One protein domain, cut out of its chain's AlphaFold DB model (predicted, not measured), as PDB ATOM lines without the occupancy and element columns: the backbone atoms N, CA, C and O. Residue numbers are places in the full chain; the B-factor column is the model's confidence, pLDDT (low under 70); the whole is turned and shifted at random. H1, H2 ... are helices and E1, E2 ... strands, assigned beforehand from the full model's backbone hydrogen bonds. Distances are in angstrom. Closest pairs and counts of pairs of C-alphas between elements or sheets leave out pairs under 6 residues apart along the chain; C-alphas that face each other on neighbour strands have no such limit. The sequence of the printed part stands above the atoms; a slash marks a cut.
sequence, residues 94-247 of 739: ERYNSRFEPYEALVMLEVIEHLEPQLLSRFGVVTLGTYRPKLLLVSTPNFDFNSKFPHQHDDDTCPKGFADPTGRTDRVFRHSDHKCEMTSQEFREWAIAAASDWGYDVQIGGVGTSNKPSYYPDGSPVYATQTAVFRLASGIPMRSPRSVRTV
ATOM      1  N   GLU A  94      -0.550  66.008 104.126       70.12
ATOM      2  CA  GLU A  94      -0.849  66.881 105.270       70.12
ATOM      3  C   GLU A  94      -1.477  68.227 104.861       70.12
ATOM      4  O   GLU A  94      -2.005  68.952 105.708       70.12
ATOM      5  N   ARG A  95      -1.344  68.620 103.587       75.06
ATOM      6  CA  ARG A  95      -1.777  69.930 103.100       75.06
ATOM      7  C   ARG A  95      -3.117  69.815 102.405       75.06
ATOM      8  O   ARG A  95      -3.339  68.960 101.553       75.06
ATOM      9  N   TYR A  96      -3.993  70.750 102.736       78.19
ATOM     10  CA  TYR A  96      -5.247  70.908 102.030       78.19
ATOM     11  C   TYR A  96      -5.011  71.417 100.599       78.19
ATOM     12  O   TYR A  96      -4.226  72.338 100.367       78.19
ATOM     13  N   ASN A  97      -5.732  70.832  99.651       81.12
ATOM     14  CA  ASN A  97      -5.864  71.285  98.280       81.12
ATOM     15  C   ASN A  97      -7.341  71.214  97.895       81.12
ATOM     16  O   ASN A  97      -7.929  70.135  97.821       81.12
ATOM     17  N   SER A  98      -7.934  72.367  97.601       81.62
ATOM     18  CA  SER A  98      -9.352  72.472  97.239       81.62
ATOM     19  C   SER A  98      -9.752  71.613  96.033       81.62
ATOM     20  O   SER A  98     -10.916  71.234  95.905       81.62
ATOM     21  N   ARG A  99      -8.792  71.236  95.173       84.44
ATOM     22  CA  ARG A  99      -9.006  70.323  94.041       84.44
ATOM     23  C   ARG A  99      -9.360  68.900  94.456       84.44
ATOM     24  O   ARG A  99      -9.918  68.186  93.629       84.44
ATOM     25  N   PHE A 100      -9.057  68.494  95.689       86.88
ATOM     26  CA  PHE A 100      -9.332  67.142  96.174       86.88
ATOM     27  C   PHE A 100     -10.697  67.013  96.873       86.88
ATOM     28  O   PHE A 100     -11.193  65.901  97.005       86.88
ATOM     29  N   GLU A 101     -11.367  68.119  97.238       83.31
ATOM     30  CA  GLU A 101     -12.722  68.076  97.830       83.31
ATOM     31  C   GLU A 101     -13.783  67.342  96.988       83.31
ATOM     32  O   GLU A 101     -14.655  66.709  97.576       83.31
ATOM     33  N   PRO A 102     -13.793  67.424  95.640       84.06
ATOM     34  CA  PRO A 102     -14.828  66.764  94.846       84.06
ATOM     35  C   PRO A 102     -14.686  65.239  94.751       84.06
ATOM     36  O   PRO A 102     -15.574  64.602  94.188       84.06
ATOM     37  N   TYR A 103     -13.583  64.652  95.231       88.00
ATOM     38  CA  TYR A 103     -13.356  63.211  95.130       88.00
ATOM     39  C   TYR A 103     -14.265  62.454  96.101       88.00
ATOM     40  O   TYR A 103     -14.222  62.642  97.314       88.00
ATOM     41  N   GLU A 104     -15.089  61.565  95.552       88.62
ATOM     42  CA  GLU A 104     -16.068  60.800  96.329       88.62
ATOM     43  C   GLU A 104     -15.445  59.603  97.056       88.62
ATOM     44  O   GLU A 104     -16.012  59.123  98.037       88.62
ATOM     45  N   ALA A 105     -14.288  59.132  96.590       91.75
ATOM     46  CA  ALA A 105     -13.546  58.030  97.181       91.75
ATOM     47  C   ALA A 105     -12.051  58.359  97.245       91.75
ATOM     48  O   ALA A 105     -11.488  58.876  96.278       91.75
ATOM     49  N   LEU A 106     -11.414  58.028  98.367       92.81
ATOM     50  CA  LEU A 106      -9.968  58.117  98.565       92.81
ATOM     51  C   LEU A 106      -9.406  56.738  98.920       92.81
ATOM     52  O   LEU A 106     -10.030  55.968  99.650       92.81
ATOM     53  N   VAL A 107      -8.219  56.435  98.402       93.31
ATOM     54  CA  VAL A 107      -7.521  55.168  98.640       93.31
ATOM     55  C   VAL A 107      -6.088  55.473  99.051       93.31
ATOM     56  O   VAL A 107      -5.383  56.200  98.356       93.31
ATOM     57  N   MET A 108      -5.677  54.929 100.190       90.19
ATOM     58  CA  MET A 108      -4.377  55.152 100.813       90.19
ATOM     59  C   MET A 108      -3.787  53.794 101.166       90.19
ATOM     60  O   MET A 108      -4.055  53.241 102.232       90.19
ATOM     61  N   LEU A 109      -3.047  53.236 100.213       90.38
ATOM     62  CA  LEU A 109      -2.395  51.943 100.367       90.38
ATOM     63  C   LEU A 109      -0.989  52.172 100.893       90.38
ATOM     64  O   LEU A 109      -0.200  52.810 100.202       90.38
ATOM     65  N   GLU A 110      -0.711  51.655 102.086       88.06
ATOM     66  CA  GLU A 110       0.614  51.713 102.707       88.06
ATOM     67  C   GLU A 110       1.134  53.167 102.836       88.06
ATOM     68  O   GLU A 110       2.171  53.557 102.303       88.06
ATOM     69  N   VAL A 111       0.326  54.033 103.465       89.44
ATOM     70  CA  VAL A 111       0.610  55.479 103.590       89.44
ATOM     71  C   VAL A 111       0.793  55.904 105.042       89.44
ATOM     72  O   VAL A 111       1.687  56.693 105.351       89.44
ATOM     73  N   ILE A 112      -0.077  55.441 105.942       89.88
ATOM     74  CA  ILE A 112      -0.158  55.990 107.301       89.88
ATOM     75  C   ILE A 112       1.045  55.607 108.170       89.88
ATOM     76  O   ILE A 112       1.402  56.365 109.068       89.88
ATOM     77  N   GLU A 113       1.710  54.494 107.870       90.12
ATOM     78  CA  GLU A 113       2.935  54.038 108.529       90.12
ATOM     79  C   GLU A 113       4.124  54.957 108.259       90.12
ATOM     80  O   GLU A 113       5.049  55.007 109.064       90.12
ATOM     81  N   HIS A 114       4.105  55.725 107.168       88.25
ATOM     82  CA  HIS A 114       5.145  56.703 106.844       88.25
ATOM     83  C   HIS A 114       4.908  58.058 107.530       88.25
ATOM     84  O   HIS A 114       5.757  58.950 107.458       88.25
ATOM     85  N   LEU A 115       3.769  58.236 108.209       86.00
ATOM     86  CA  LEU A 115       3.426  59.480 108.884       86.00
ATOM     87  C   LEU A 115       3.972  59.503 110.305       86.00
ATOM     88  O   LEU A 115       3.708  58.619 111.119       86.00
ATOM     89  N   GLU A 116       4.664  60.587 110.649       81.56
ATOM     90  CA  GLU A 116       4.982  60.857 112.046       81.56
ATOM     91  C   GLU A 116       3.689  60.938 112.880       81.56
ATOM     92  O   GLU A 116       2.659  61.404 112.384       81.56
ATOM     93  N   PRO A 117       3.703  60.554 114.165       73.31
ATOM     94  CA  PRO A 117       2.492  60.488 114.990       73.31
ATOM     95  C   PRO A 117       1.707  61.804 115.042       73.31
ATOM     96  O   PRO A 117       0.478  61.810 114.999       73.31
ATOM     97  N   GLN A 118       2.412  62.938 115.077       71.44
ATOM     98  CA  GLN A 118       1.801  64.266 115.051       71.44
ATOM     99  C   GLN A 118       1.136  64.570 113.697       71.44
ATOM    100  O   GLN A 118       0.156  65.314 113.649       71.44
ATOM    101  N   LEU A 119       1.643  63.994 112.601       74.75
ATOM    102  CA  LEU A 119       1.065  64.094 111.260       74.75
ATOM    103  C   LEU A 119      -0.114  63.135 111.078       74.75
ATOM    104  O   LEU A 119      -1.106  63.513 110.460       74.75
ATOM    105  N   LEU A 120      -0.072  61.951 111.686       78.94
ATOM    106  CA  LEU A 120      -1.194  61.013 111.691       78.94
ATOM    107  C   LEU A 120      -2.432  61.590 112.402       78.94
ATOM    108  O   LEU A 120      -3.563  61.358 111.983       78.94
ATOM    109  N   SER A 121      -2.253  62.415 113.436       71.62
ATOM    110  CA  SER A 121      -3.377  63.163 114.022       71.62
ATOM    111  C   SER A 121      -3.935  64.231 113.067       71.62
ATOM    112  O   SER A 121      -5.139  64.475 113.048       71.62
ATOM    113  N   ARG A 122      -3.086  64.858 112.237       71.62
ATOM    114  CA  ARG A 122      -3.513  65.839 111.215       71.62
ATOM    115  C   ARG A 122      -4.222  65.182 110.034       71.62
ATOM    116  O   ARG A 122      -5.131  65.779 109.460       71.62
ATOM    117  N   PHE A 123      -3.829  63.959 109.702       79.12
ATOM    118  CA  PHE A 123      -4.389  63.165 108.619       79.12
ATOM    119  C   PHE A 123      -5.914  63.039 108.710       79.12
ATOM    120  O   PHE A 123      -6.603  63.281 107.719       79.12
ATOM    121  N   GLY A 124      -6.448  62.720 109.895       77.94
ATOM    122  CA  GLY A 124      -7.894  62.587 110.098       77.94
ATOM    123  C   GLY A 124      -8.637  63.898 109.832       77.94
ATOM    124  O   GLY A 124      -9.671  63.906 109.168       77.94
ATOM    125  N   VAL A 125      -8.057  65.025 110.256       78.62
ATOM    126  CA  VAL A 125      -8.641  66.358 110.060       78.62
ATOM    127  C   VAL A 125      -8.750  66.706 108.577       78.62
ATOM    128  O   VAL A 125      -9.826  67.078 108.117       78.62
ATOM    129  N   VAL A 126      -7.662  66.560 107.817       79.81
ATOM    130  CA  VAL A 126      -7.633  66.928 106.392       79.81
ATOM    131  C   VAL A 126      -8.451  65.944 105.555       79.81
ATOM    132  O   VAL A 126      -9.268  66.358 104.732       79.81
ATOM    133  N   THR A 127      -8.289  64.642 105.790       85.44
ATOM    134  CA  THR A 127      -8.885  63.597 104.950       85.44
ATOM    135  C   THR A 127     -10.357  63.360 105.284       85.44
ATOM    136  O   THR A 127     -11.220  63.538 104.426       85.44
ATOM    137  N   LEU A 128     -10.680  63.002 106.531       85.94
ATOM    138  CA  LEU A 128     -12.052  62.666 106.941       85.94
ATOM    139  C   LEU A 128     -12.888  63.917 107.252       85.94
ATOM    140  O   LEU A 128     -14.098  63.943 106.994       85.94
ATOM    141  N   GLY A 129     -12.244  64.963 107.776       81.56
ATOM    142  CA  GLY A 129     -12.891  66.219 108.146       81.56
ATOM    143  C   GLY A 129     -13.062  67.205 106.995       81.56
ATOM    144  O   GLY A 129     -14.180  67.665 106.748       81.56
ATOM    145  N   THR A 130     -11.976  67.546 106.293       80.50
ATOM    146  CA  THR A 130     -11.984  68.592 105.259       80.50
ATOM    147  C   THR A 130     -12.408  68.067 103.888       80.50
ATOM    148  O   THR A 130     -13.399  68.580 103.358       80.50
ATOM    149  N   TYR A 131     -11.698  67.073 103.329       85.69
ATOM    150  CA  TYR A 131     -12.043  66.459 102.034       85.69
ATOM    151  C   TYR A 131     -13.331  65.653 102.115       85.69
ATOM    152  O   TYR A 131     -14.172  65.761 101.230       85.69
ATOM    153  N   ARG A 132     -13.510  64.923 103.219       88.00
ATOM    154  CA  ARG A 132     -14.755  64.252 103.590       88.00
ATOM    155  C   ARG A 132     -15.329  63.348 102.477       88.00
ATOM    156  O   ARG A 132     -16.474  63.553 102.063       88.00
ATOM    157  N   PRO A 133     -14.556  62.372 101.963       90.69
ATOM    158  CA  PRO A 133     -15.039  61.485 100.908       90.69
ATOM    159  C   PRO A 133     -16.198  60.609 101.403       90.69
ATOM    160  O   PRO A 133     -16.344  60.350 102.594       90.69
ATOM    161  N   LYS A 134     -17.012  60.076 100.487       90.06
ATOM    162  CA  LYS A 134     -18.028  59.066 100.838       90.06
ATOM    163  C   LYS A 134     -17.383  57.753 101.276       90.06
ATOM    164  O   LYS A 134     -17.961  57.031 102.085       90.06
ATOM    165  N   LEU A 135     -16.213  57.453 100.713       92.25
ATOM    166  CA  LEU A 135     -15.450  56.239 100.959       92.25
ATOM    167  C   LEU A 135     -13.970  56.575 101.173       92.25
ATOM    168  O   LEU A 135     -13.366  57.251 100.343       92.25
ATOM    169  N   LEU A 136     -13.369  56.066 102.243       93.69
ATOM    170  CA  LEU A 136     -11.918  56.071 102.429       93.69
ATOM    171  C   LEU A 136     -11.442  54.642 102.712       93.69
ATOM    172  O   LEU A 136     -11.919  54.012 103.652       93.69
ATOM    173  N   LEU A 137     -10.493  54.146 101.919       95.19
ATOM    174  CA  LEU A 137      -9.776  52.896 102.180       95.19
ATOM    175  C   LEU A 137      -8.361  53.217 102.665       95.19
ATOM    176  O   LEU A 137      -7.616  53.899 101.964       95.19
ATOM    177  N   VAL A 138      -7.990  52.688 103.828       94.69
ATOM    178  CA  VAL A 138      -6.634  52.763 104.387       94.69
ATOM    179  C   VAL A 138      -6.081  51.351 104.545       94.69
ATOM    180  O   VAL A 138      -6.784  50.490 105.079       94.69
ATOM    181  N   SER A 139      -4.837  51.114 104.124       95.12
ATOM    182  CA  SER A 139      -4.065  49.921 104.497       95.12
ATOM    183  C   SER A 139      -2.771  50.298 105.211       95.12
ATOM    184  O   SER A 139      -2.241  51.389 104.997       95.12
ATOM    185  N   THR A 140      -2.291  49.402 106.071       93.62
ATOM    186  CA  THR A 140      -0.996  49.535 106.747       93.62
ATOM    187  C   THR A 140      -0.477  48.159 107.195       93.62
ATOM    188  O   THR A 140      -1.291  47.255 107.448       93.62
ATOM    189  N   PRO A 141       0.843  47.950 107.339       92.00
ATOM    190  CA  PRO A 141       1.397  46.708 107.869       92.00
ATOM    191  C   PRO A 141       0.852  46.347 109.259       92.00
ATOM    192  O   PRO A 141       0.673  47.206 110.121       92.00
ATOM    193  N   ASN A 142       0.633  45.052 109.510       90.56
ATOM    194  CA  ASN A 142       0.263  44.566 110.841       90.56
ATOM    195  C   ASN A 142       1.483  44.159 111.667       90.56
ATOM    196  O   ASN A 142       2.102  43.132 111.376       90.56
ATOM    197  N   PHE A 143       1.775  44.876 112.748       87.88
ATOM    198  CA  PHE A 143       2.887  44.504 113.616       87.88
ATOM    199  C   PHE A 143       2.730  43.101 114.230       87.88
ATOM    200  O   PHE A 143       3.712  42.368 114.326       87.88
ATOM    201  N   ASP A 144       1.513  42.664 114.577       85.56
ATOM    202  CA  ASP A 144       1.291  41.345 115.204       85.56
ATOM    203  C   ASP A 144       1.704  40.194 114.277       85.56
ATOM    204  O   ASP A 144       2.143  39.123 114.714       85.56
ATOM    205  N   PHE A 145       1.615  40.433 112.969       84.50
ATOM    206  CA  PHE A 145       2.033  39.481 111.953       84.50
ATOM    207  C   PHE A 145       3.558  39.404 111.811       84.50
ATOM    208  O   PHE A 145       4.065  38.427 111.265       84.50
ATOM    209  N   ASN A 146       4.320  40.369 112.345       79.69
ATOM    210  CA  ASN A 146       5.782  40.364 112.238       79.69
ATOM    211  C   ASN A 146       6.409  39.141 112.916       79.69
ATOM    212  O   ASN A 146       7.426  38.635 112.453       79.69
ATOM    213  N   SER A 147       5.752  38.617 113.956       72.12
ATOM    214  CA  SER A 147       6.117  37.364 114.634       72.12
ATOM    215  C   SER A 147       6.157  36.139 113.709       72.12
ATOM    216  O   SER A 147       6.712  35.105 114.073       72.12
ATOM    217  N   LYS A 148       5.543  36.222 112.522       72.62
ATOM    218  CA  LYS A 148       5.523  35.147 111.526       72.62
ATOM    219  C   LYS A 148       6.720  35.184 110.574       72.62
ATOM    220  O   LYS A 148       6.905  34.213 109.839       72.62
ATOM    221  N   PHE A 149       7.516  36.256 110.574       69.31
ATOM    222  CA  PHE A 149       8.776  36.289 109.833       69.31
ATOM    223  C   PHE A 149       9.868  35.511 110.588       69.31
ATOM    224  O   PHE A 149       9.836  35.469 111.818       69.31
ATOM    225  N   PRO A 150      10.825  34.876 109.882       60.53
ATOM    226  CA  PRO A 150      11.919  34.141 110.517       60.53
ATOM    227  C   PRO A 150      12.733  35.046 111.450       60.53
ATOM    228  O   PRO A 150      13.040  36.186 111.090       60.53
ATOM    229  N   HIS A 151      13.113  34.548 112.630       58.56
ATOM    230  CA  HIS A 151      14.017  35.287 113.504       58.56
ATOM    231  C   HIS A 151      15.438  35.271 112.935       58.56
ATOM    232  O   HIS A 151      15.853  34.330 112.267       58.56
ATOM    233  N   GLN A 152      16.213  36.310 113.243       57.66
ATOM    234  CA  GLN A 152      17.583  36.486 112.738       57.66
ATOM    235  C   GLN A 152      18.533  35.325 113.080       57.66
ATOM    236  O   GLN A 152      19.554  35.169 112.426       57.66
ATOM    237  N   HIS A 153      18.226  34.534 114.111       54.53
ATOM    238  CA  HIS A 153      19.021  33.368 114.505       54.53
ATOM    239  C   HIS A 153      18.677  32.095 113.719       54.53
ATOM    240  O   HIS A 153      19.432  31.129 113.794       54.53
ATOM    241  N   ASP A 154      17.568  32.104 112.975       52.22
ATOM    242  CA  ASP A 154      17.050  30.942 112.253       52.22
ATOM    243  C   ASP A 154      17.431  30.956 110.757       52.22
ATOM    244  O   ASP A 154      17.331  29.919 110.104       52.22
ATOM    245  N   ASP A 155      17.863  32.105 110.203       48.97
ATOM    246  CA  ASP A 155      18.226  32.264 108.784       48.97
ATOM    247  C   ASP A 155      19.155  33.480 108.534       48.97
ATOM    248  O   ASP A 155      18.755  34.633 108.724       48.97
ATOM    249  N   ASP A 156      20.375  33.228 108.037       47.62
ATOM    250  CA  ASP A 156      21.403  34.241 107.716       47.62
ATOM    251  C   ASP A 156      21.019  35.181 106.552       47.62
ATOM    252  O   ASP A 156      21.699  36.183 106.302       47.62
ATOM    253  N   THR A 157      19.940  34.882 105.821       49.72
ATOM    254  CA  THR A 157      19.435  35.698 104.705       49.72
ATOM    255  C   THR A 157      18.276  36.622 105.089       49.72
ATOM    256  O   THR A 157      17.858  37.451 104.274       49.72
ATOM    257  N   CYS A 158      17.770  36.532 106.326       51.16
ATOM    258  CA  CYS A 158      16.648  37.347 106.787       51.16
ATOM    259  C   CYS A 158      17.068  38.828 106.930       51.16
ATOM    260  O   CYS A 158      18.033  39.125 107.646       51.16
ATOM    261  N   PRO A 159      16.375  39.791 106.282       54.41
ATOM    262  CA  PRO A 159      16.660  41.209 106.465       54.41
ATOM    263  C   PRO A 159      16.583  41.573 107.948       54.41
ATOM    264  O   PRO A 159      15.605  41.253 108.628       54.41
ATOM    265  N   LYS A 160      17.601  42.271 108.464       63.38
ATOM    266  CA  LYS A 160      17.518  42.857 109.803       63.38
ATOM    267  C   LYS A 160      16.348  43.831 109.790       63.38
ATOM    268  O   LYS A 160      16.441  44.870 109.142       63.38
ATOM    269  N   GLY A 161      15.255  43.484 110.464       68.12
ATOM    270  CA  GLY A 161      14.181  44.439 110.686       68.12
ATOM    271  C   GLY A 161      14.735  45.719 111.326       68.12
ATOM    272  O   GLY A 161      15.801  45.724 111.952       68.12
ATOM    273  N   PHE A 162      14.032  46.822 111.139       77.69
ATOM    274  CA  PHE A 162      14.516  48.154 111.459       77.69
ATOM    275  C   PHE A 162      13.972  48.584 112.815       77.69
ATOM    276  O   PHE A 162      12.764  48.595 113.008       77.69
ATOM    277  N   ALA A 163      14.839  48.925 113.770       79.62
ATOM    278  CA  ALA A 163      14.374  49.490 115.036       79.62
ATOM    279  C   ALA A 163      13.500  50.725 114.770       79.62
ATOM    280  O   ALA A 163      13.793  51.478 113.838       79.62
ATOM    281  N   ASP A 164      12.462  50.923 115.584       78.81
ATOM    282  CA  ASP A 164      11.591  52.097 115.517       78.81
ATOM    283  C   ASP A 164      12.430  53.387 115.394       78.81
ATOM    284  O   ASP A 164      13.098  53.786 116.358       78.81
ATOM    285  N   PRO A 165      12.414  54.065 114.228       71.44
ATOM    286  CA  PRO A 165      13.295  55.199 113.975       71.44
ATOM    287  C   PRO A 165      12.915  56.425 114.810       71.44
ATOM    288  O   PRO A 165      13.681  57.385 114.874       71.44
ATOM    289  N   THR A 166      11.747  56.406 115.461       73.75
ATOM    290  CA  THR A 166      11.291  57.458 116.373       73.75
ATOM    291  C   THR A 166      11.748  57.231 117.818       73.75
ATOM    292  O   THR A 166      11.631  58.139 118.641       73.75
ATOM    293  N   GLY A 167      12.252  56.031 118.144       75.38
ATOM    294  CA  GLY A 167      12.674  55.640 119.493       75.38
ATOM    295  C   GLY A 167      11.539  55.569 120.521       75.38
ATOM    296  O   GLY A 167      11.803  55.562 121.723       75.38
ATOM    297  N   ARG A 168      10.275  55.566 120.077       70.88
ATOM    298  CA  ARG A 168       9.091  55.539 120.954       70.88
ATOM    299  C   ARG A 168       8.801  54.146 121.492       70.88
ATOM    300  O   ARG A 168       8.211  54.018 122.562       70.88
ATOM    301  N   THR A 169       9.182  53.130 120.734       75.75
ATOM    302  CA  THR A 169       9.092  51.726 121.107       75.75
ATOM    303  C   THR A 169      10.437  51.039 120.905       75.75
ATOM    304  O   THR A 169      11.313  51.538 120.206       75.75
ATOM    305  N   ASP A 170      10.597  49.877 121.518       77.12
ATOM    306  CA  ASP A 170      11.699  48.945 121.284       77.12
ATOM    307  C   ASP A 170      11.377  47.933 120.162       77.12
ATOM    308  O   ASP A 170      12.111  46.963 119.957       77.12
ATOM    309  N   ARG A 171      10.282  48.159 119.415       82.06
ATOM    310  CA  ARG A 171       9.805  47.291 118.334       82.06
ATOM    311  C   ARG A 171      10.682  47.385 117.086       82.06
ATOM    312  O   ARG A 171      11.323  48.397 116.806       82.06
ATOM    313  N   VAL A 172      10.642  46.308 116.301       80.94
ATOM    314  CA  VAL A 172      11.363  46.165 115.036       80.94
ATOM    315  C   VAL A 172      10.369  46.159 113.872       80.94
ATOM    316  O   VAL A 172       9.527  45.267 113.769       80.94
ATOM    317  N   PHE A 173      10.476  47.157 113.003       84.00
ATOM    318  CA  PHE A 173       9.638  47.388 111.833       84.00
ATOM    319  C   PHE A 173      10.163  46.651 110.591       84.00
ATOM    320  O   PHE A 173      11.352  46.348 110.465       84.00
ATOM    321  N   ARG A 174       9.270  46.369 109.642       80.75
ATOM    322  CA  ARG A 174       9.547  45.703 108.359       80.75
ATOM    323  C   ARG A 174      10.342  46.567 107.393       80.75
ATOM    324  O   ARG A 174      11.037  46.030 106.535       80.75
ATOM    325  N   HIS A 175      10.233  47.887 107.511       82.19
ATOM    326  CA  HIS A 175      10.880  48.822 106.601       82.19
ATOM    327  C   HIS A 175      11.497  50.000 107.356       82.19
ATOM    328  O   HIS A 175      10.912  50.524 108.302       82.19
ATOM    329  N   SER A 176      12.670  50.450 106.907       81.19
ATOM    330  CA  SER A 176      13.436  51.522 107.561       81.19
ATOM    331  C   SER A 176      12.729  52.870 107.562       81.19
ATOM    332  O   SER A 176      13.061  53.744 108.357       81.19
ATOM    333  N   ASP A 177      11.807  53.069 106.622       82.94
ATOM    334  CA  ASP A 177      11.096  54.334 106.474       82.94
ATOM    335  C   ASP A 177       9.784  54.405 107.273       82.94
ATOM    336  O   ASP A 177       9.230  55.494 107.421       82.94
ATOM    337  N   HIS A 178       9.314  53.301 107.861       89.69
ATOM    338  CA  HIS A 178       8.111  53.330 108.691       89.69
ATOM    339  C   HIS A 178       8.359  54.142 109.967       89.69
ATOM    340  O   HIS A 178       9.343  53.946 110.675       89.69
ATOM    341  N   LYS A 179       7.460  55.079 110.260       87.62
ATOM    342  CA  LYS A 179       7.413  55.883 111.488       87.62
ATOM    343  C   LYS A 179       6.497  55.253 112.540       87.62
ATOM    344  O   LYS A 179       6.592  55.604 113.716       87.62
ATOM    345  N   CYS A 180       5.630  54.326 112.134       86.75
ATOM    346  CA  CYS A 180       4.885  53.444 113.024       86.75
ATOM    347  C   CYS A 180       4.529  52.120 112.330       86.75
ATOM    348  O   CYS A 180       4.298  52.087 111.129       86.75
ATOM    349  N   GLU A 181       4.433  51.037 113.098       88.12
ATOM    350  CA  GLU A 181       3.741  49.808 112.695       88.12
ATOM    351  C   GLU A 181       2.782  49.428 113.815       88.12
ATOM    352  O   GLU A 181       3.205  49.100 114.926       88.12
ATOM    353  N   MET A 182       1.486  49.540 113.540       90.19
ATOM    354  CA  MET A 182       0.454  49.331 114.547       90.19
ATOM    355  C   MET A 182       0.180  47.841 114.749       90.19
ATOM    356  O   MET A 182       0.123  47.069 113.787       90.19
ATOM    357  N   THR A 183      -0.049  47.437 115.998       90.44
ATOM    358  CA  THR A 183      -0.698  46.154 116.300       90.44
ATOM    359  C   THR A 183      -2.138  46.152 115.790       90.44
ATOM    360  O   THR A 183      -2.703  47.191 115.426       90.44
ATOM    361  N   SER A 184      -2.776  44.984 115.785       88.88
ATOM    362  CA  SER A 184      -4.190  44.850 115.425       88.88
ATOM    363  C   SER A 184      -5.096  45.647 116.358       88.88
ATOM    364  O   SER A 184      -6.122  46.184 115.940       88.88
ATOM    365  N   GLN A 185      -4.699  45.756 117.627       89.19
ATOM    366  CA  GLN A 185      -5.408  46.553 118.616       89.19
ATOM    367  C   GLN A 185      -5.203  48.056 118.387       89.19
ATOM    368  O   GLN A 185      -6.190  48.782 118.289       89.19
ATOM    369  N   GLU A 186      -3.955  48.515 118.241       91.62
ATOM    370  CA  GLU A 186      -3.633  49.936 118.025       91.62
ATOM    371  C   GLU A 186      -4.329  50.482 116.766       91.62
ATOM    372  O   GLU A 186      -4.926  51.561 116.797       91.62
ATOM    373  N   PHE A 187      -4.315  49.714 115.671       93.44
ATOM    374  CA  PHE A 187      -4.970  50.103 114.421       93.44
ATOM    375  C   PHE A 187      -6.493  50.158 114.561       93.44
ATOM    376  O   PHE A 187      -7.128  51.100 114.083       93.44
ATOM    377  N   ARG A 188      -7.091  49.181 115.255       93.50
ATOM    378  CA  ARG A 188      -8.533  49.153 115.525       93.50
ATOM    379  C   ARG A 188      -8.977  50.351 116.357       93.50
ATOM    380  O   ARG A 188      -9.965  50.990 116.006       93.50
ATOM    381  N   GLU A 189      -8.265  50.647 117.438       93.25
ATOM    382  CA  GLU A 189      -8.564  51.783 118.312       93.25
ATOM    383  C   GLU A 189      -8.449  53.108 117.551       93.25
ATOM    384  O   GLU A 189      -9.371  53.925 117.601       93.25
ATOM    385  N   TRP A 190      -7.375  53.287 116.775       92.19
ATOM    386  CA  TRP A 190      -7.193  54.463 115.925       92.19
ATOM    387  C   TRP A 190      -8.319  54.614 114.894       92.19
ATOM    388  O   TRP A 190      -8.893  55.696 114.767       92.19
ATOM    389  N   ALA A 191      -8.664  53.539 114.181       93.31
ATOM    390  CA  ALA A 191      -9.669  53.576 113.125       93.31
ATOM    391  C   ALA A 191     -11.069  53.882 113.682       93.31
ATOM    392  O   ALA A 191     -11.785  54.711 113.124       93.31
ATOM    393  N   ILE A 192     -11.449  53.271 114.810       93.44
ATOM    394  CA  ILE A 192     -12.734  53.538 115.476       93.44
ATOM    395  C   ILE A 192     -12.800  54.988 115.969       93.44
ATOM    396  O   ILE A 192     -13.809  55.660 115.743       93.44
ATOM    397  N   ALA A 193     -11.731  55.492 116.590       89.56
ATOM    398  CA  ALA A 193     -11.672  56.878 117.046       89.56
ATOM    399  C   ALA A 193     -11.794  57.866 115.873       89.56
ATOM    400  O   ALA A 193     -12.654  58.746 115.888       89.56
ATOM    401  N   ALA A 194     -11.012  57.665 114.807       88.31
ATOM    402  CA  ALA A 194     -11.046  58.511 113.617       88.31
ATOM    403  C   ALA A 194     -12.420  58.506 112.925       88.31
ATOM    404  O   ALA A 194     -12.864  59.538 112.419       88.31
ATOM    405  N   ALA A 195     -13.110  57.363 112.910       90.69
ATOM    406  CA  ALA A 195     -14.450  57.253 112.349       90.69
ATOM    407  C   ALA A 195     -15.480  58.028 113.190       90.69
ATOM    408  O   ALA A 195     -16.244  58.839 112.653       90.69
ATOM    409  N   SER A 196     -15.435  57.842 114.512       87.38
ATOM    410  CA  SER A 196     -16.315  58.512 115.475       87.38
ATOM    411  C   SER A 196     -16.165  60.035 115.441       87.38
ATOM    412  O   SER A 196     -17.168  60.748 115.436       87.38
ATOM    413  N   ASP A 197     -14.934  60.546 115.364       84.56
ATOM    414  CA  ASP A 197     -14.651  61.988 115.375       84.56
ATOM    415  C   ASP A 197     -15.263  62.734 114.176       84.56
ATOM    416  O   ASP A 197     -15.574  63.924 114.269       84.56
ATOM    417  N   TRP A 198     -15.454  62.047 113.043       85.75
ATOM    418  CA  TRP A 198     -15.847  62.679 111.780       85.75
ATOM    419  C   TRP A 198     -17.175  62.189 111.196       85.75
ATOM    420  O   TRP A 198     -17.612  62.738 110.174       85.75
ATOM    421  N   GLY A 199     -17.846  61.240 111.853       87.38
ATOM    422  CA  GLY A 199     -19.158  60.717 111.459       87.38
ATOM    423  C   GLY A 199     -19.090  59.677 110.339       87.38
ATOM    424  O   GLY A 199     -19.854  59.763 109.377       87.38
ATOM    425  N   TYR A 200     -18.150  58.741 110.444       92.12
ATOM    426  CA  TYR A 200     -18.021  57.593 109.548       92.12
ATOM    427  C   TYR A 200     -18.342  56.295 110.284       92.12
ATOM    428  O   TYR A 200     -18.053  56.159 111.470       92.12
ATOM    429  N   ASP A 201     -18.849  55.323 109.536       92.88
ATOM    430  CA  ASP A 201     -18.831  53.914 109.907       92.88
ATOM    431  C   ASP A 201     -17.515  53.303 109.418       92.88
ATOM    432  O   ASP A 201     -17.064  53.613 108.313       92.88
ATOM    433  N   VAL A 202     -16.879  52.442 110.216       94.50
ATOM    434  CA  VAL A 202     -15.600  51.820 109.844       94.50
ATOM    435  C   VAL A 202     -15.659  50.299 109.908       94.50
ATOM    436  O   VAL A 202     -16.025  49.711 110.924       94.50
ATOM    437  N   GLN A 203     -15.253  49.659 108.814       94.88
ATOM    438  CA  GLN A 203     -15.062  48.217 108.721       94.88
ATOM    439  C   GLN A 203     -13.565  47.905 108.721       94.88
ATOM    440  O   GLN A 203     -12.837  48.341 107.830       94.88
ATOM    441  N   ILE A 204     -13.110  47.137 109.710       91.81
ATOM    442  CA  ILE A 204     -11.708  46.723 109.845       91.81
ATOM    443  C   ILE A 204     -11.555  45.288 109.334       91.81
ATOM    444  O   ILE A 204     -12.359  44.418 109.663       91.81
ATOM    445  N   GLY A 205     -10.508  45.044 108.554       90.44
ATOM    446  CA  GLY A 205     -10.152  43.748 107.983       90.44
ATOM    447  C   GLY A 205      -8.654  43.674 107.697       90.44
ATOM    448  O   GLY A 205      -7.863  44.369 108.335       90.44
ATOM    449  N   GLY A 206      -8.257  42.861 106.724       88.44
ATOM    450  CA  GLY A 206      -6.873  42.817 106.275       88.44
ATOM    451  C   GLY A 206      -6.645  41.884 105.091       88.44
ATOM    452  O   GLY A 206      -7.560  41.208 104.625       88.44
ATOM    453  N   VAL A 207      -5.406  41.868 104.604       88.44
ATOM    454  CA  VAL A 207      -4.953  41.093 103.444       88.44
ATOM    455  C   VAL A 207      -3.783  40.198 103.847       88.44
ATOM    456  O   VAL A 207      -2.859  40.627 104.540       88.44
ATOM    457  N   GLY A 208      -3.833  38.946 103.380       83.94
ATOM    458  CA  GLY A 208      -2.807  37.923 103.589       83.94
ATOM    459  C   GLY A 208      -2.866  37.298 104.982       83.94
ATOM    460  O   GLY A 208      -2.552  37.953 105.961       83.94
ATOM    461  N   THR A 209      -3.239  36.026 105.092       79.56
ATOM    462  CA  THR A 209      -3.252  35.281 106.363       79.56
ATOM    463  C   THR A 209      -2.129  34.247 106.396       79.56
ATOM    464  O   THR A 209      -1.686  33.750 105.358       79.56
ATOM    465  N   SER A 210      -1.635  33.918 107.591       65.25
ATOM    466  CA  SER A 210      -0.661  32.834 107.756       65.25
ATOM    467  C   SER A 210      -1.379  31.487 107.830       65.25
ATOM    468  O   SER A 210      -2.407  31.361 108.489       65.25
ATOM    469  N   ASN A 211      -0.804  30.463 107.201       62.56
ATOM    470  CA  ASN A 211      -1.235  29.070 107.331       62.56
ATOM    471  C   ASN A 211      -0.742  28.398 108.630       62.56
ATOM    472  O   ASN A 211      -1.107  27.257 108.902       62.56
ATOM    473  N   LYS A 212       0.095  29.080 109.427       57.75
ATOM    474  CA  LYS A 212       0.529  28.623 110.754       57.75
ATOM    475  C   LYS A 212      -0.447  29.149 111.816       57.75
ATOM    476  O   LYS A 212      -0.771  30.338 111.762       57.75
ATOM    477  N   PRO A 213      -0.859  28.335 112.809       53.44
ATOM    478  CA  PRO A 213      -1.815  28.754 113.835       53.44
ATOM    479  C   PRO A 213      -1.393  30.071 114.509       53.44
ATOM    480  O   PRO A 213      -0.204  30.318 114.745       53.44
ATOM    481  N   SER A 214      -2.360  30.962 114.747       51.25
ATOM    482  CA  SER A 214      -2.126  32.221 115.467       51.25
ATOM    483  C   SER A 214      -1.648  31.916 116.891       51.25
ATOM    484  O   SER A 214      -2.123  30.969 117.508       51.25
ATOM    485  N   TYR A 215      -0.694  32.696 117.405       45.59
ATOM    486  CA  TYR A 215      -0.228  32.578 118.795       45.59
ATOM    487  C   TYR A 215      -1.270  33.129 119.791       45.59
ATOM    488  O   TYR A 215      -1.157  32.912 120.995       45.59
ATOM    489  N   TYR A 216      -2.291  33.840 119.296       46.72
ATOM    490  CA  TYR A 216      -3.311  34.479 120.118       46.72
ATOM    491  C   TYR A 216      -4.533  33.566 120.343       46.72
ATOM    492  O   TYR A 216      -4.964  32.872 119.421       46.72
ATOM    493  N   PRO A 217      -5.092  33.556 121.567       42.75
ATOM    494  CA  PRO A 217      -6.030  32.533 122.038       42.75
ATOM    495  C   PRO A 217      -7.477  32.649 121.521       42.75
ATOM    496  O   PRO A 217      -8.303  31.821 121.892       42.75
ATOM    497  N   ASP A 218      -7.812  33.644 120.696       53.22
ATOM    498  CA  ASP A 218      -9.194  33.946 120.286       53.22
ATOM    499  C   ASP A 218      -9.607  33.355 118.922       53.22
ATOM    500  O   ASP A 218     -10.777  33.432 118.551       53.22
ATOM    501  N   GLY A 219      -8.678  32.743 118.176       55.44
ATOM    502  CA  GLY A 219      -8.965  32.093 116.890       55.44
ATOM    503  C   GLY A 219      -9.194  33.047 115.706       55.44
ATOM    504  O   GLY A 219      -9.513  32.581 114.612       55.44
ATOM    505  N   SER A 220      -9.000  34.357 115.882       60.31
ATOM    506  CA  SER A 220      -9.139  35.348 114.807       60.31
ATOM    507  C   SER A 220      -7.944  35.296 113.831       60.31
ATOM    508  O   SER A 220      -6.794  35.166 114.272       60.31
ATOM    509  N   PRO A 221      -8.151  35.421 112.501       65.12
ATOM    510  CA  PRO A 221      -7.047  35.479 111.546       65.12
ATOM    511  C   PRO A 221      -6.225  36.763 111.735       65.12
ATOM    512  O   PRO A 221      -6.762  37.869 111.693       65.12
ATOM    513  N   VAL A 222      -4.907  36.618 111.895       77.25
ATOM    514  CA  VAL A 222      -3.959  37.742 111.862       77.25
ATOM    515  C   VAL A 222      -3.563  37.984 110.409       77.25
ATOM    516  O   VAL A 222      -3.022  37.088 109.752       77.25
ATOM    517  N   TYR A 223      -3.834  39.189 109.913       87.19
ATOM    518  CA  TYR A 223      -3.493  39.591 108.550       87.19
ATOM    519  C   TYR A 223      -2.093  40.200 108.467       87.19
ATOM    520  O   TYR A 223      -1.676  40.883 109.396       87.19
ATOM    521  N   ALA A 224      -1.391  40.001 107.352       87.31
ATOM    522  CA  ALA A 224      -0.085  40.589 107.069       87.31
ATOM    523  C   ALA A 224      -0.175  42.110 106.914       87.31
ATOM    524  O   ALA A 224       0.675  42.830 107.446       87.31
ATOM    525  N   THR A 225      -1.227  42.571 106.244       91.00
ATOM    526  CA  THR A 225      -1.622  43.976 106.108       91.00
ATOM    527  C   THR A 225      -3.008  44.141 106.709       91.00
ATOM    528  O   THR A 225      -3.892  43.325 106.461       91.00
ATOM    529  N   GLN A 226      -3.217  45.189 107.492       93.81
ATOM    530  CA  GLN A 226      -4.525  45.544 108.035       93.81
ATOM    531  C   GLN A 226      -5.202  46.564 107.126       93.81
ATOM    532  O   GLN A 226      -4.528  47.382 106.502       93.81
ATOM    533  N   THR A 227      -6.530  46.540 107.057       96.31
ATOM    534  CA  THR A 227      -7.313  47.480 106.245       96.31
ATOM    535  C   THR A 227      -8.453  48.087 107.047       96.31
ATOM    536  O   THR A 227      -9.120  47.374 107.793       96.31
ATOM    537  N   ALA A 228      -8.733  49.371 106.841       95.81
ATOM    538  CA  ALA A 228      -9.915  50.050 107.361       95.81
ATOM    539  C   ALA A 228     -10.676  50.727 106.213       95.81
ATOM    540  O   ALA A 228     -10.113  51.527 105.464       95.81
ATOM    541  N   VAL A 229     -11.961  50.396 106.081       96.75
ATOM    542  CA  VAL A 229     -12.885  50.995 105.112       96.75
ATOM    543  C   VAL A 229     -13.839  51.911 105.864       96.75
ATOM    544  O   VAL A 229     -14.709  51.437 106.589       96.75
ATOM    545  N   PHE A 230     -13.683  53.218 105.680       94.75
ATOM    546  CA  PHE A 230     -14.547  54.240 106.258       94.75
ATOM    547  C   PHE A 230     -15.644  54.614 105.259       94.75
ATOM    548  O   PHE A 230     -15.353  54.967 104.114       94.75
ATOM    549  N   ARG A 231     -16.904  54.577 105.693       94.88
ATOM    550  CA  ARG A 231     -18.079  54.997 104.920       94.88
ATOM    551  C   ARG A 231     -18.749  56.161 105.629       94.88
ATOM    552  O   ARG A 231     -19.010  56.082 106.823       94.88
ATOM    553  N   LEU A 232     -18.990  57.259 104.918       89.94
ATOM    554  CA  LEU A 232     -19.637  58.426 105.520       89.94
ATOM    555  C   LEU A 232     -21.069  58.055 105.938       89.94
ATOM    556  O   LEU A 232     -21.855  57.625 105.090       89.94
ATOM    557  N   ALA A 233     -21.404  58.225 107.219       86.12
ATOM    558  CA  ALA A 233     -22.683  57.777 107.762       86.12
ATOM    559  C   ALA A 233     -23.876  58.504 107.109       86.12
ATOM    560  O   ALA A 233     -23.804  59.679 106.727       86.12
ATOM    561  N   SER A 234     -25.012  57.813 106.988       76.25
ATOM    562  CA  SER A 234     -26.222  58.372 106.375       76.25
ATOM    563  C   SER A 234     -26.740  59.600 107.138       76.25
ATOM    564  O   SER A 234     -26.795  59.594 108.366       76.25
ATOM    565  N   GLY A 235     -27.159  60.649 106.423       69.56
ATOM    566  CA  GLY A 235     -27.685  61.885 107.029       69.56
ATOM    567  C   GLY A 235     -26.620  62.932 107.373       69.56
ATOM    568  O   GLY A 235     -26.953  64.050 107.766       69.56
ATOM    569  N   ILE A 236     -25.345  62.613 107.161       74.38
ATOM    570  CA  ILE A 236     -24.233  63.539 107.323       74.38
ATOM    571  C   ILE A 236     -24.019  64.360 106.030       74.38
ATOM    572  O   ILE A 236     -23.966  63.787 104.940       74.38
ATOM    573  N   PRO A 237     -23.863  65.701 106.095       72.12
ATOM    574  CA  PRO A 237     -23.616  66.516 104.905       72.12
ATOM    575  C   PRO A 237     -22.331  66.120 104.162       72.12
ATOM    576  O   PRO A 237     -21.265  66.006 104.769       72.12
ATOM    577  N   MET A 238     -22.421  66.003 102.828       66.94
ATOM    578  CA  MET A 238     -21.273  65.691 101.953       66.94
ATOM    579  C   MET A 238     -20.232  66.813 101.895       66.94
ATOM    580  O   MET A 238     -19.096  66.591 101.497       66.94
ATOM    581  N   ARG A 239     -20.609  68.041 102.260       65.69
ATOM    582  CA  ARG A 239     -19.664  69.150 102.389       65.69
ATOM    583  C   ARG A 239     -19.360  69.382 103.855       65.69
ATOM    584  O   ARG A 239     -20.274  69.541 104.662       65.69
ATOM    585  N   SER A 240     -18.073  69.474 104.163       63.81
ATOM    586  CA  SER A 240     -17.587  69.920 105.464       63.81
ATOM    587  C   SER A 240     -18.229  71.264 105.864       63.81
ATOM    588  O   SER A 240     -18.329  72.167 105.020       63.81
ATOM    589  N   PRO A 241     -18.693  71.424 107.122       60.19
ATOM    590  CA  PRO A 241     -19.235  72.686 107.621       60.19
ATOM    591  C   PRO A 241     -18.270  73.849 107.379       60.19
ATOM    592  O   PRO A 241     -17.054  73.671 107.447       60.19
ATOM    593  N   ARG A 242     -18.793  75.066 107.155       54.69
ATOM    594  CA  ARG A 242     -17.947  76.262 106.964       54.69
ATOM    595  C   ARG A 242     -16.927  76.430 108.096       54.69
ATOM    596  O   ARG A 242     -15.796  76.774 107.798       54.69
ATOM    597  N   SER A 243     -17.285  76.094 109.338       51.06
ATOM    598  CA  SER A 243     -16.381  76.121 110.495       51.06
ATOM    599  C   SER A 243     -15.134  75.243 110.325       51.06
ATOM    600  O   SER A 243     -14.059  75.673 110.702       51.06
ATOM    601  N   VAL A 244     -15.221  74.069 109.697       55.81
ATOM    602  CA  VAL A 244     -14.052  73.198 109.440       55.81
ATOM    603  C   VAL A 244     -13.165  73.761 108.319       55.81
ATOM    604  O   VAL A 244     -11.967  73.503 108.285       55.81
ATOM    605  N   ARG A 245     -13.742  74.566 107.416       52.31
ATOM    606  CA  ARG A 245     -13.044  75.212 106.290       52.31
ATOM    607  C   ARG A 245     -12.409  76.558 106.656       52.31
ATOM    608  O   ARG A 245     -11.502  77.000 105.963       52.31
ATOM    609  N   THR A 246     -12.929  77.237 107.681       44.03
ATOM    610  CA  THR A 246     -12.521  78.598 108.077       44.03
ATOM    611  C   THR A 246     -11.794  78.665 109.414       44.03
ATOM    612  O   THR A 246     -11.307  79.734 109.774       44.03
ATOM    613  N   VAL A 247     -11.762  77.581 110.192       43.16
ATOM    614  CA  VAL A 247     -10.930  77.523 111.395       43.16
ATOM    615  C   VAL A 247      -9.482  77.411 110.934       43.16
ATOM    616  O   VAL A 247      -9.067  76.372 110.425       43.16
TER     617      VAL A 247
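What this domain is: This is residues 94 to 247 of the 739 residues of the protein "D-ser_dehydrat domain-containing protein" of Trichosporon asahii var. asahii (strain ATCC 90039 / CBS 2479 / JCM 2466 / KCTC 7840 / NBRC 103889/ NCYC 2677 / UAMH 7654) (UniProt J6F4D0). A twisted four-stranded sheet has H3 along one face, making two layers, with H1 packed on residues 194 to 198 of H3; the unnamed loop holding Asp 156 makes one end of the long axis and small H4 the other. The 154 printed residues hold E1 H1 E2 H2 H3 E3 E4 H4, under half of them in named elements, class mixed, helices and strands. The mixed sheet runs E1 E2 E4 E3. The whole is only just compact, close to loose, with radius of gyration of the C-alphas 17.4 A, and elongated, spanning 57 by 32 by 22 A.

Where its parts are: Find C-alpha 105 at (-13.546, 58.030, 97.181), where E1, residues 105 to 108, begins. Next come H1, 117 to 131, 20.4 A; E2, 135 to 141, 20.6 A; and H2, 143 to 148. H3, 184 to 198, spans 21.6 A, E3, 200 to 209, 26.9 A, and E4, 223 to 232, 25.0 A. H4, 242 to 246, ends at C-alpha 246, (-12.521, 78.598, 108.077).

How they stand to each other: E1 and E2 are parallel (N 106 to O 135, 2.9 A), and E1, H1, E2 form a strand-helix-strand unit, parallel neighbours joined through a helix, with a right-handed crossover. E2 and E4 are antiparallel (N 136 to O 230, 2.9 A), as are E4 and E3, a hairpin (N 203 to O 229, 2.9 A). E2, H2 H3, E3 form a split unit, with E4 between its strands, also right-handed. H3, height over the sheet 8.9 A, lies over E4 and E3; its closest C-alphas to E3 are Ala 195 and Asp 201, 6.0 A. H2 is on the same face, its closest C-alphas to E4 being Phe 145 and Ala 224, 5.4 A. H1 only grazes the sheet with residues 127 to 131 and touches H3 at a steep tilt of 40 degrees, closest C-alphas Gly 129 and Trp 198, 5.9 A. H4 only just touches H1, with 3 pairs of C-alphas within 8 A, the closest being Thr 130 and Val 244, 6.6 A. Every O i to N i+4 pair is within hydrogen-bond range in H4, against 7 of 11 in H1, 10 of 11 in H3 and 0 of 2 in H2, where 2 of 3 O i to N i+3 pairs are.

The domain as a whole: The C-alphas farthest apart, Asp 156 and Arg 242, are 57.6 A apart. The printed part has no cut; the links H2 to H3 and E3 to E4 are long. Look for pLDDT under 70 at residues 149 to 161, 210 to 221, 235 and 238 to 247.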